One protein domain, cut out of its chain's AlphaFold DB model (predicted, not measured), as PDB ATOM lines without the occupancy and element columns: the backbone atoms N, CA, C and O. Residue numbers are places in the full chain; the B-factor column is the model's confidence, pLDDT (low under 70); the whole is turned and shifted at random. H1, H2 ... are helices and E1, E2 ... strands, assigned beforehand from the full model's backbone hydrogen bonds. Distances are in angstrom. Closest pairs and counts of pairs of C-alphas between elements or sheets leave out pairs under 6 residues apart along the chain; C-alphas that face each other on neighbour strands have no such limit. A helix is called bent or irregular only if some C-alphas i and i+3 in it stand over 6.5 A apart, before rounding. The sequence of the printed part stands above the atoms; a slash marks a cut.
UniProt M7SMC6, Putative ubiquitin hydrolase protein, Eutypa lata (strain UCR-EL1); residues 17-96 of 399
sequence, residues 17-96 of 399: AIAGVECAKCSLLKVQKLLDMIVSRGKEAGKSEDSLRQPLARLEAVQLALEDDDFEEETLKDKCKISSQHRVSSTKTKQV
ATOM      1  N   ALA A  17      86.793 197.743 118.644       95.94
ATOM      2  CA  ALA A  17      86.441 198.663 117.564       95.94
ATOM      3  C   ALA A  17      87.200 198.310 116.272       95.94
ATOM      4  O   ALA A  17      88.378 198.627 116.102       95.94
ATOM      5  N   ILE A  18      86.504 197.687 115.323       96.12
ATOM      6  CA  ILE A  18      87.059 197.197 114.061       96.12
ATOM      7  C   ILE A  18      86.882 198.271 112.981       96.12
ATOM      8  O   ILE A  18      85.791 198.473 112.440       96.12
ATOM      9  N   ALA A  19      87.963 198.985 112.671       96.12
ATOM     10  CA  ALA A  19      88.002 199.974 111.597       96.12
ATOM     11  C   ALA A  19      88.042 199.318 110.202       96.12
ATOM     12  O   ALA A  19      88.473 198.178 110.037       96.12
ATOM     13  N   GLY A  20      87.634 200.060 109.171       95.00
ATOM     14  CA  GLY A  20      87.794 199.643 107.774       95.00
ATOM     15  C   GLY A  20      86.679 198.749 107.211       95.00
ATOM     16  O   GLY A  20      86.665 198.494 106.006       95.00
ATOM     17  N   VAL A  21      85.710 198.320 108.022       95.50
ATOM     18  CA  VAL A  21      84.696 197.329 107.633       95.50
ATOM     19  C   VAL A  21      83.629 197.932 106.718       95.50
ATOM     20  O   VAL A  21      83.042 198.972 107.020       95.50
ATOM     21  N   GLU A  22      83.308 197.258 105.613       95.62
ATOM     22  CA  GLU A  22      82.209 197.679 104.741       95.62
ATOM     23  C   GLU A  22      80.847 197.585 105.458       95.62
ATOM     24  O   GLU A  22      80.506 196.596 106.124       95.62
ATOM     25  N   CYS A  23      80.042 198.640 105.327       96.00
ATOM     26  CA  CYS A  23      78.692 198.715 105.864       96.00
ATOM     27  C   CYS A  23      77.671 198.830 104.728       96.00
ATOM     28  O   CYS A  23      77.590 199.854 104.039       96.00
ATOM     29  N   ALA A  24      76.871 197.777 104.549       96.50
ATOM     30  CA  ALA A  24      75.852 197.696 103.510       96.50
ATOM     31  C   ALA A  24      74.771 198.780 103.673       96.50
ATOM     32  O   ALA A  24      74.572 199.579 102.757       96.50
ATOM     33  N   LYS A  25      74.174 198.909 104.870       96.50
ATOM     34  CA  LYS A  25      73.165 199.940 105.188       96.50
ATOM     35  C   LYS A  25      73.686 201.362 104.941       96.50
ATOM     36  O   LYS A  25      73.033 202.144 104.256       96.50
ATOM     37  N   CYS A  26      74.905 201.692 105.382       96.88
ATOM     38  CA  CYS A  26      75.514 202.999 105.090       96.88
ATOM     39  C   CYS A  26      75.795 203.212 103.592       96.88
ATOM     40  O   CYS A  26      75.703 204.342 103.108       96.88
ATOM     41  N   SER A  27      76.113 202.149 102.845       97.69
ATOM     42  CA  SER A  27      76.300 202.208 101.390       97.69
ATOM     43  C   SER A  27      74.985 202.500 100.664       97.69
ATOM     44  O   SER A  27      74.951 203.401  99.827       97.69
ATOM     45  N   LEU A  28      73.896 201.818 101.039       97.75
ATOM     46  CA  LEU A  28      72.546 202.089 100.539       97.75
ATOM     47  C   LEU A  28      72.111 203.525 100.870       97.75
ATOM     48  O   LEU A  28      71.791 204.278  99.956       97.75
ATOM     49  N   LEU A  29      72.217 203.962 102.131       97.56
ATOM     50  CA  LEU A  29      71.861 205.327 102.560       97.56
ATOM     51  C   LEU A  29      72.669 206.425 101.841       97.56
ATOM     52  O   LEU A  29      72.144 207.498 101.540       97.56
ATOM     53  N   LYS A  30      73.954 206.184 101.546       97.25
ATOM     54  CA  LYS A  30      74.783 207.095 100.738       97.25
ATOM     55  C   LYS A  30      74.285 207.162  99.294       97.25
ATOM     56  O   LYS A  30      74.198 208.251  98.732       97.25
ATOM     57  N   VAL A  31      73.973 206.016  98.688       96.81
ATOM     58  CA  VAL A  31      73.518 205.936  97.293       96.81
ATOM     59  C   VAL A  31      72.099 206.488  97.127       96.81
ATOM     60  O   VAL A  31      71.873 207.216  96.165       96.81
ATOM     61  N   GLN A  32      71.200 206.256  98.086       97.56
ATOM     62  CA  GLN A  32      69.868 206.867  98.175       97.56
ATOM     63  C   GLN A  32      69.974 208.396  98.095       97.56
ATOM     64  O   GLN A  32      69.530 208.991  97.117       97.56
ATOM     65  N   LYS A  33      70.713 209.018  99.028       97.69
ATOM     66  CA  LYS A  33      70.946 210.476  99.062       97.69
ATOM     67  C   LYS A  33      71.536 211.021  97.755       97.69
ATOM     68  O   LYS A  33      71.171 212.112  97.317       97.69
ATOM     69  N   LEU A  34      72.455 210.287  97.123       96.31
ATOM     70  CA  LEU A  34      73.029 210.673  95.828       96.31
ATOM     71  C   LEU A  34      71.993 210.608  94.695       96.31
ATOM     72  O   LEU A  34      71.937 211.525  93.874       96.31
ATOM     73  N   LEU A  35      71.172 209.557  94.646       96.44
ATOM     74  CA  LEU A  35      70.129 209.381  93.635       96.44
ATOM     75  C   LEU A  35      68.988 210.393  93.816       96.44
ATOM     76  O   LEU A  35      68.589 211.002  92.824       96.44
ATOM     77  N   ASP A  36      68.550 210.670  95.047       97.12
ATOM     78  CA  ASP A  36      67.563 211.715  95.360       97.12
ATOM     79  C   ASP A  36      68.004 213.092  94.843       97.12
ATOM     80  O   ASP A  36      67.233 213.800  94.186       97.12
ATOM     81  N   MET A  37      69.274 213.462  95.059       96.44
ATOM     82  CA  MET A  37      69.839 214.712  94.538       96.44
ATOM     83  C   MET A  37      69.898 214.741  93.004       96.44
ATOM     84  O   MET A  37      69.643 215.786  92.402       96.44
ATOM     85  N   ILE A  38      70.231 213.617  92.357       95.25
ATOM     86  CA  ILE A  38      70.278 213.502  90.889       95.25
ATOM     87  C   ILE A  38      68.870 213.619  90.288       95.25
ATOM     88  O   ILE A  38      68.687 214.347  89.309       95.25
ATOM     89  N   VAL A  39      67.884 212.936  90.872       95.25
ATOM     90  CA  VAL A  39      66.483 212.955  90.429       95.25
ATOM     91  C   VAL A  39      65.876 214.345  90.620       95.25
ATOM     92  O   VAL A  39      65.291 214.878  89.677       95.25
ATOM     93  N   SER A  40      66.059 214.964  91.790       95.44
ATOM     94  CA  SER A  40      65.505 216.292  92.106       95.44
ATOM     95  C   SER A  40      66.049 217.368  91.165       95.44
ATOM     96  O   SER A  40      65.279 218.002  90.443       95.44
ATOM     97  N   ARG A  41      67.382 217.478  91.040       95.06
ATOM     98  CA  ARG A  41      68.025 218.408  90.090       95.06
ATOM     99  C   ARG A  41      67.679 218.098  88.633       95.06
ATOM    100  O   ARG A  41      67.652 218.992  87.794       95.06
ATOM    101  N   GLY A  42      67.441 216.828  88.308       93.75
ATOM    102  CA  GLY A  42      67.010 216.401  86.980       93.75
ATOM    103  C   GLY A  42      65.619 216.921  86.610       93.75
ATOM    104  O   GLY A  42      65.439 217.403  85.492       93.75
ATOM    105  N   LYS A  43      64.675 216.872  87.558       92.38
ATOM    106  CA  LYS A  43      63.323 217.433  87.418       92.38
ATOM    107  C   LYS A  43      63.358 218.960  87.316       92.38
ATOM    108  O   LYS A  43      62.757 219.513  86.401       92.38
ATOM    109  N   GLU A  44      64.118 219.632  88.184       93.62
ATOM    110  CA  GLU A  44      64.313 221.095  88.152       93.62
ATOM    111  C   GLU A  44      64.907 221.582  86.819       93.62
ATOM    112  O   GLU A  44      64.476 222.595  86.275       93.62
ATOM    113  N   ALA A  45      65.863 220.835  86.260       92.94
ATOM    114  CA  ALA A  45      66.483 221.133  84.969       92.94
ATOM    115  C   ALA A  45      65.623 220.740  83.747       92.94
ATOM    116  O   ALA A  45      66.114 220.814  82.620       92.94
ATOM    117  N   GLY A  46      64.378 220.286  83.942       91.69
ATOM    118  CA  GLY A  46      63.464 219.923  82.855       91.69
ATOM    119  C   GLY A  46      63.927 218.735  82.004       91.69
ATOM    120  O   GLY A  46      63.609 218.676  80.816       91.69
ATOM    121  N   LYS A  47      64.707 217.800  82.567       91.81
ATOM    122  CA  LYS A  47      65.135 216.595  81.837       91.81
ATOM    123  C   LYS A  47      63.937 215.699  81.513       91.81
ATOM    124  O   LYS A  47      63.018 215.569  82.317       91.81
ATOM    125  N   SER A  48      63.981 215.040  80.353       90.12
ATOM    126  CA  SER A  48      62.962 214.069  79.946       90.12
ATOM    127  C   SER A  48      62.894 212.873  80.901       90.12
ATOM    128  O   SER A  48      63.904 212.481  81.493       90.12
ATOM    129  N   GLU A  49      61.720 212.245  81.000       87.25
ATOM    130  CA  GLU A  49      61.532 211.057  81.843       87.25
ATOM    131  C   GLU A  49      62.470 209.909  81.453       87.25
ATOM    132  O   GLU A  49      63.048 209.280  82.336       87.25
ATOM    133  N   ASP A  50      62.737 209.703  80.158       91.50
ATOM    134  CA  ASP A  50      63.718 208.713  79.685       91.50
ATOM    135  C   ASP A  50      65.120 208.937  80.276       91.50
ATOM    136  O   ASP A  50      65.803 207.978  80.636       91.50
ATOM    137  N   SER A  51      65.542 210.197  80.453       90.38
ATOM    138  CA  SER A  51      66.823 210.527  81.093       90.38
ATOM    139  C   SER A  51      66.824 210.275  82.607       90.38
ATOM    140  O   SER A  51      67.905 210.218  83.201       90.38
ATOM    141  N   LEU A  52      65.654 210.173  83.241       92.88
ATOM    142  CA  LEU A  52      65.497 209.952  84.683       92.88
ATOM    143  C   LEU A  52      65.083 208.515  85.025       92.88
ATOM    144  O   LEU A  52      65.258 208.104  86.169       92.88
ATOM    145  N   ARG A  53      64.628 207.726  84.044       94.38
ATOM    146  CA  ARG A  53      64.176 206.336  84.195       94.38
ATOM    147  C   ARG A  53      65.182 205.453  84.938       94.38
ATOM    148  O   ARG A  53      64.800 204.742  85.860       94.38
ATOM    149  N   GLN A  54      66.463 205.501  84.565       94.06
ATOM    150  CA  GLN A  54      67.498 204.685  85.215       94.06
ATOM    151  C   GLN A  54      67.840 205.170  86.642       94.06
ATOM    152  O   GLN A  54      67.900 204.321  87.532       94.06
ATOM    153  N   PRO A  55      68.042 206.479  86.915       94.81
ATOM    154  CA  PRO A  55      68.124 206.993  88.285       94.81
ATOM    155  C   PRO A  55      66.929 206.619  89.172       94.81
ATOM    156  O   PRO A  55      67.146 206.185  90.297       94.81
ATOM    157  N   LEU A  56      65.697 206.738  88.661       96.12
ATOM    158  CA  LEU A  56      64.468 206.420  89.395       96.12
ATOM    159  C   LEU A  56      64.373 204.928  89.739       96.12
ATOM    160  O   LEU A  56      64.222 204.596  90.907       96.12
ATOM    161  N   ALA A  57      64.564 204.032  88.765       96.75
ATOM    162  CA  ALA A  57      64.520 202.586  89.010       96.75
ATOM    163  C   ALA A  57      65.615 202.107  89.986       96.75
ATOM    164  O   ALA A  57      65.416 201.160  90.742       96.75
ATOM    165  N   ARG A  58      66.785 202.765  90.000       96.81
ATOM    166  CA  ARG A  58      67.832 202.487  91.000       96.81
ATOM    167  C   ARG A  58      67.486 203.028  92.384       96.81
ATOM    168  O   ARG A  58      67.874 202.410  93.366       96.81
ATOM    169  N   LEU A  59      66.810 204.175  92.461       97.62
ATOM    170  CA  LEU A  59      66.365 204.763  93.724       97.62
ATOM    171  C   LEU A  59      65.296 203.880  94.377       97.62
ATOM    172  O   LEU A  59      65.439 203.547  95.546       97.62
ATOM    173  N   GLU A  60      64.313 203.430  93.596       97.94
ATOM    174  CA  GLU A  60      63.275 202.474  94.000       97.94
ATOM    175  C   GLU A  60      63.888 201.162  94.523       97.94
ATOM    176  O   GLU A  60      63.574 200.730  95.627       97.94
ATOM    177  N   ALA A  61      64.849 200.574  93.797       97.94
ATOM    178  CA  ALA A  61      65.543 199.362  94.246       97.94
ATOM    179  C   ALA A  61      66.331 199.549  95.561       97.94
ATOM    180  O   ALA A  61      66.407 198.624  96.365       97.94
ATOM    181  N   VAL A  62      66.915 200.733  95.786       98.06
ATOM    182  CA  VAL A  62      67.628 201.071  97.033       98.06
ATOM    183  C   VAL A  62      66.658 201.348  98.184       98.06
ATOM    184  O   VAL A  62      66.972 201.006  99.319       98.06
ATOM    185  N   GLN A  63      65.502 201.959  97.910       98.12
ATOM    186  CA  GLN A  63      64.441 202.183  98.896       98.12
ATOM    187  C   GLN A  63      63.858 200.848  99.365       98.12
ATOM    188  O   GLN A  63      63.891 200.582 100.560       98.12
ATOM    189  N   LEU A  64      63.482 199.962  98.438       98.19
ATOM    190  CA  LEU A  64      62.988 198.621  98.762       98.19
ATOM    191  C   LEU A  64      64.005 197.817  99.595       98.19
ATOM    192  O   LEU A  64      63.652 197.259 100.624       98.19
ATOM    193  N   ALA A  65      65.291 197.836  99.224       98.00
ATOM    194  CA  ALA A  65      66.338 197.162 100.001       98.00
ATOM    195  C   ALA A  65      66.555 197.755 101.412       98.00
ATOM    196  O   ALA A  65      67.038 197.063 102.304       98.00
ATOM    197  N   LEU A  66      66.225 199.034 101.628       98.06
ATOM    198  CA  LEU A  66      66.253 199.672 102.949       98.06
ATOM    199  C   LEU A  66      64.979 199.408 103.767       98.06
ATOM    200  O   LEU A  66      65.055 199.442 104.992       98.06
ATOM    201  N   GLU A  67      63.843 199.183 103.107       97.88
ATOM    202  CA  GLU A  67      62.547 198.863 103.722       97.88
ATOM    203  C   GLU A  67      62.469 197.389 104.151       97.88
ATOM    204  O   GLU A  67      61.988 197.104 105.244       97.88
ATOM    205  N   ASP A  68      63.019 196.476 103.344       97.50
ATOM    206  CA  ASP A  68      63.087 195.033 103.619       97.50
ATOM    207  C   ASP A  68      64.300 194.625 104.500       97.50
ATOM    208  O   ASP A  68      64.497 193.438 104.763       97.50
ATOM    209  N   ASP A  69      65.150 195.581 104.917       97.19
ATOM    210  CA  ASP A  69      66.474 195.360 105.548       97.19
ATOM    211  C   ASP A  69      67.375 194.352 104.760       97.19
ATOM    212  O   ASP A  69      68.229 193.651 105.314       97.19
ATOM    213  N   ASP A  70      67.226 194.308 103.429       97.12
ATOM    214  CA  ASP A  70      67.963 193.436 102.501       97.12
ATOM    215  C   ASP A  70      69.379 193.985 102.230       97.12
ATOM    216  O   ASP A  70      69.655 194.724 101.277       97.12
ATOM    217  N   PHE A  71      70.300 193.619 103.123       96.56
ATOM    218  CA  PHE A  71      71.698 194.058 103.117       96.56
ATOM    219  C   PHE A  71      72.670 193.113 102.403       96.56
ATOM    220  O   PHE A  71      73.887 193.282 102.532       96.56
ATOM    221  N   GLU A  72      72.157 192.147 101.641       96.31
ATOM    222  CA  GLU A  72      72.971 191.112 101.008       96.31
ATOM    223  C   GLU A  72      73.862 191.639  99.873       96.31
ATOM    224  O   GLU A  72      73.527 192.575  99.136       96.31
ATOM    225  N   GLU A  73      75.013 190.986  99.694       94.69
ATOM    226  CA  GLU A  73      76.021 191.330  98.680       94.69
ATOM    227  C   GLU A  73      75.417 191.388  97.264       94.69
ATOM    228  O   GLU A  73      75.680 192.321  96.497       94.69
ATOM    229  N   GLU A  74      74.559 190.417  96.941       95.44
ATOM    230  CA  GLU A  74      73.846 190.326  95.664       95.44
ATOM    231  C   GLU A  74      72.832 191.467  95.491       95.44
ATOM    232  O   GLU A  74      72.717 192.041  94.408       95.44
ATOM    233  N   THR A  75      72.141 191.884  96.553       95.62
ATOM    234  CA  THR A  75      71.201 193.012  96.502       95.62
ATOM    235  C   THR A  75      71.915 194.331  96.231       95.62
ATOM    236  O   THR A  75      71.502 195.094  95.349       95.62
ATOM    237  N   LEU A  76      73.036 194.588  96.910       96.38
ATOM    238  CA  LEU A  76      73.833 195.794  96.680       96.38
ATOM    239  C   LEU A  76      74.392 195.835  95.251       96.38
ATOM    240  O   LEU A  76      74.288 196.855  94.560       96.38
ATOM    241  N   LYS A  77      74.965 194.724  94.791       96.06
ATOM    242  CA  LYS A  77      75.635 194.627  93.493       96.06
ATOM    243  C   LYS A  77      74.655 194.547  92.320       96.06
ATOM    244  O   LYS A  77      74.803 195.287  91.346       96.06
ATOM    245  N   ASP A  78      73.651 193.680  92.403       95.19
ATOM    246  CA  ASP A  78      72.829 193.279  91.263       95.19
ATOM    247  C   ASP A  78      71.438 193.925  91.241       95.19
ATOM    248  O   ASP A  78      70.977 194.246  90.141       95.19
ATOM    249  N   LYS A  79      70.807 194.238  92.382       94.75
ATOM    250  CA  LYS A  79      69.572 195.057  92.400       94.75
ATOM    251  C   LYS A  79      69.912 196.554  92.360       94.75
ATOM    252  O   LYS A  79      69.562 197.253  91.410       94.75
ATOM    253  N   CYS A  80      70.689 197.035  93.331       95.81
ATOM    254  CA  CYS A  80      70.987 198.464  93.523       95.81
ATOM    255  C   CYS A  80      72.076 199.022  92.574       95.81
ATOM    256  O   CYS A  80      72.219 200.242  92.393       95.81
ATOM    257  N   LYS A  81      72.853 198.133  91.937       96.38
ATOM    258  CA  LYS A  81      73.991 198.467  91.060       96.38
ATOM    259  C   LYS A  81      75.048 199.328  91.766       96.38
ATOM    260  O   LYS A  81      75.460 200.368  91.249       96.38
ATOM    261  N   ILE A  82      75.456 198.925  92.967       95.19
ATOM    262  CA  ILE A  82      76.503 199.575  93.767       95.19
ATOM    263  C   ILE A  82      77.825 198.831  93.543       95.19
ATOM    264  O   ILE A  82      77.952 197.660  93.887       95.19
ATOM    265  N   SER A  83      78.821 199.505  92.960       93.38
ATOM    266  CA  SER A  83      80.178 198.958  92.837       93.38
ATOM    267  C   SER A  83      80.944 199.063  94.160       93.38
ATOM    268  O   SER A  83      80.650 199.926  94.992       93.38
ATOM    269  N   SER A  84      81.979 198.236  94.331       91.69
ATOM    270  CA  SER A  84      82.872 198.261  95.504       91.69
ATOM    271  C   SER A  84      83.438 199.658  95.795       91.69
ATOM    272  O   SER A  84      83.429 200.114  96.931       91.69
ATOM    273  N   GLN A  85      83.812 200.407  94.755       91.50
ATOM    274  CA  GLN A  85      84.331 201.783  94.845       91.50
ATOM    275  C   GLN A  85      83.349 202.791  95.472       91.50
ATOM    276  O   GLN A  85      83.756 203.872  95.898       91.50
ATOM    277  N   HIS A  86      82.050 202.485  95.494       90.88
ATOM    278  CA  HIS A  86      81.026 203.358  96.069       90.88
ATOM    279  C   HIS A  86      80.598 202.962  97.482       90.88
ATOM    280  O   HIS A  86      79.903 203.756  98.132       90.88
ATOM    281  N   ARG A  87      81.061 201.810  97.980       94.88
ATOM    282  CA  ARG A  87      80.771 201.325  99.329       94.88
ATOM    283  C   ARG A  87      81.271 202.283 100.403       94.88
ATOM    284  O   ARG A  87      82.126 203.145 100.180       94.88
ATOM    285  N   VAL A  88      80.654 202.176 101.570       97.00
ATOM    286  CA  VAL A  88      81.034 202.907 102.774       97.00
ATOM    287  C   VAL A  88      81.780 201.954 103.684       97.00
ATOM    288  O   VAL A  88      81.198 201.014 104.221       97.00
ATOM    289  N   SER A  89      83.066 202.231 103.862       97.00
ATOM    290  CA  SER A  89      83.845 201.703 104.972       97.00
ATOM    291  C   SER A  89      83.498 202.487 106.243       97.00
ATOM    292  O   SER A  89      83.319 203.706 106.194       97.00
ATOM    293  N   SER A  90      83.350 201.782 107.359       95.31
ATOM    294  CA  SER A  90      82.994 202.313 108.674       95.31
ATOM    295  C   SER A  90      83.782 201.569 109.749       95.31
ATOM    296  O   SER A  90      84.263 200.458 109.526       95.31
ATOM    297  N   THR A  91      83.859 202.143 110.944       95.56
ATOM    298  CA  THR A  91      84.130 201.342 112.139       95.56
ATOM    299  C   THR A  91      82.863 200.570 112.504       95.56
ATOM    300  O   THR A  91      81.762 201.125 112.421       95.56
ATOM    301  N   LYS A  92      83.008 199.297 112.878       94.75
ATOM    302  CA  LYS A  92      81.989 198.505 113.581       94.75
ATOM    303  C   LYS A  92      82.554 198.096 114.932       94.75
ATOM    304  O   LYS A  92      83.761 197.914 115.048       94.75
ATOM    305  N   THR A  93      81.702 197.929 115.927       95.06
ATOM    306  CA  THR A  93      82.084 197.309 117.195       95.06
ATOM    307  C   THR A  93      81.698 195.835 117.204       95.06
ATOM    308  O   THR A  93      80.778 195.415 116.495       95.06
ATOM    309  N   LYS A  94      82.432 195.039 117.976       94.56
ATOM    310  CA  LYS A  94      82.122 193.639 118.263       94.56
ATOM    311  C   LYS A  94      82.374 193.394 119.746       94.56
ATOM    312  O   LYS A  94      83.314 193.933 120.312       94.56
ATOM    313  N   GLN A  95      81.519 192.587 120.358       94.50
ATOM    314  CA  GLN A  95      81.646 192.179 121.750       94.50
ATOM    315  C   GLN A  95      81.189 190.729 121.892       94.50
ATOM    316  O   GLN A  95      80.329 190.269 121.137       94.50
ATOM    317  N   VAL A  96      81.768 190.013 122.852       94.94
ATOM    318  CA  VAL A  96      81.304 188.692 123.290       94.94
ATOM    319  C   VAL A  96      80.718 188.848 124.691       94.94
ATOM    320  O   VAL A  96      81.306 189.527 125.521       94.94
TER     321      VAL A  96
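AT A GLANCE: This is residues 17 to 96 of the 399 residues of the protein "Putative ubiquitin hydrolase protein" of Eutypa lata (strain UCR-EL1) (UniProt M7SMC6). What would one see first? A long helical hairpin of H1 and H2 makes one part of a rod, and a two-stranded ribbon of E1 and E2 runs out beyond the end where H1 begins. The short helix H3 packs at that same end of the hairpin, on residues 58 to 65 of H2 and, more thinly, on residues 24 to 28 of H1. What are the parts, and how large is the whole? The printed part has 80 residues with three named helices and two named strands, in the order E1, H1, H2, H3, E2; the sheet's order is E1 - E2, antiparallel, and the class is mixed, helices and strands. It is loose, with a radius of gyration of the C-alphas of 14.6 A, and the C-alphas span 53 by 20 by 20 A along their three main axes.

IN THESE COORDINATES: Where does the printed part begin? Strand E1 is residues 17 to 23, 14.0 A from first to last C-alpha, and C-alpha 17 is at (86.441, 198.663, 117.564). Which helices follow? H1 is residues 24 to 44, the longest helix, 30.3 A from C-alpha 24 at (75.852, 197.696, 103.510) to C-alpha 44 at (64.313, 221.095, 88.152). H2 is residues 49 to 67, 25.1 A long; it is irregular, with C-alphas 51 and 54 at 7.2 A, and has a kink of 29 degrees near residue 56. H3 is residues 73 to 79, 9.7 A long, and is neither bent nor irregular, but only just: C-alphas 76 and 79 are 6.1 A apart. Which element comes last? Strand E2 is residues 88 to 94, 18.1 A long, and C-alpha 94 is at (82.122, 193.639, 118.263).

HOW THE PARTS SIT: How do the two strands pair? E1 and E2 are antiparallel neighbours, with 137 degrees between their N-to-C directions, and C-alphas 19 and 91 face each other at 4.1 A. N 18 and O 92 are within hydrogen-bond range at 2.8 A, and so are N 90 and O 21 at 2.8 A. What lies near H1? H1 and H2 touch and form a helical hairpin, opposite ways at a shallow tilt of 29 degrees; their closest C-alphas are those of Leu 35 and Leu 59, 6.0 A apart. The closest C-alphas of H1 and E2 are those of Ser 27 and Val 88, 5.0 A apart. Where does H3 stand? H3 touches residues 58 to 65 of H2, and the two form a helical hairpin, opposite ways at a shallow tilt of 33 degrees, only just short of steep; the closest C-alphas are those of Ala 61 and Lys 79, 6.2 A apart. H3 only just touches H1, at its residues 24 to 28, with 3 pairs of C-alphas within 8 A; the closest are those of Ala 24 and Leu 76, 7.4 A apart. E1 is apart from H2 and H3, and H2 is apart from E2. Are the helices' backbones complete? Every O i to N i+4 pair is within hydrogen-bond range in H1 and H3, and 13 of 15 are in H2.

THE WHOLE: How far does it reach? The two C-alphas farthest apart are those of Gly 46 and Val 96, 54.1 A, while the first and last printed C-alphas, those of Ala 17 and Val 96, are 12.6 A apart. How are the elements linked? The printed part has no cut; the links E1 to H1, H1 to H2 and H2 to H3 are tight, and that from H3 to E2, 8 residues, is short. How sure is the model? The mean pLDDT of the printed part is 95.4, and no printed residue is under 70.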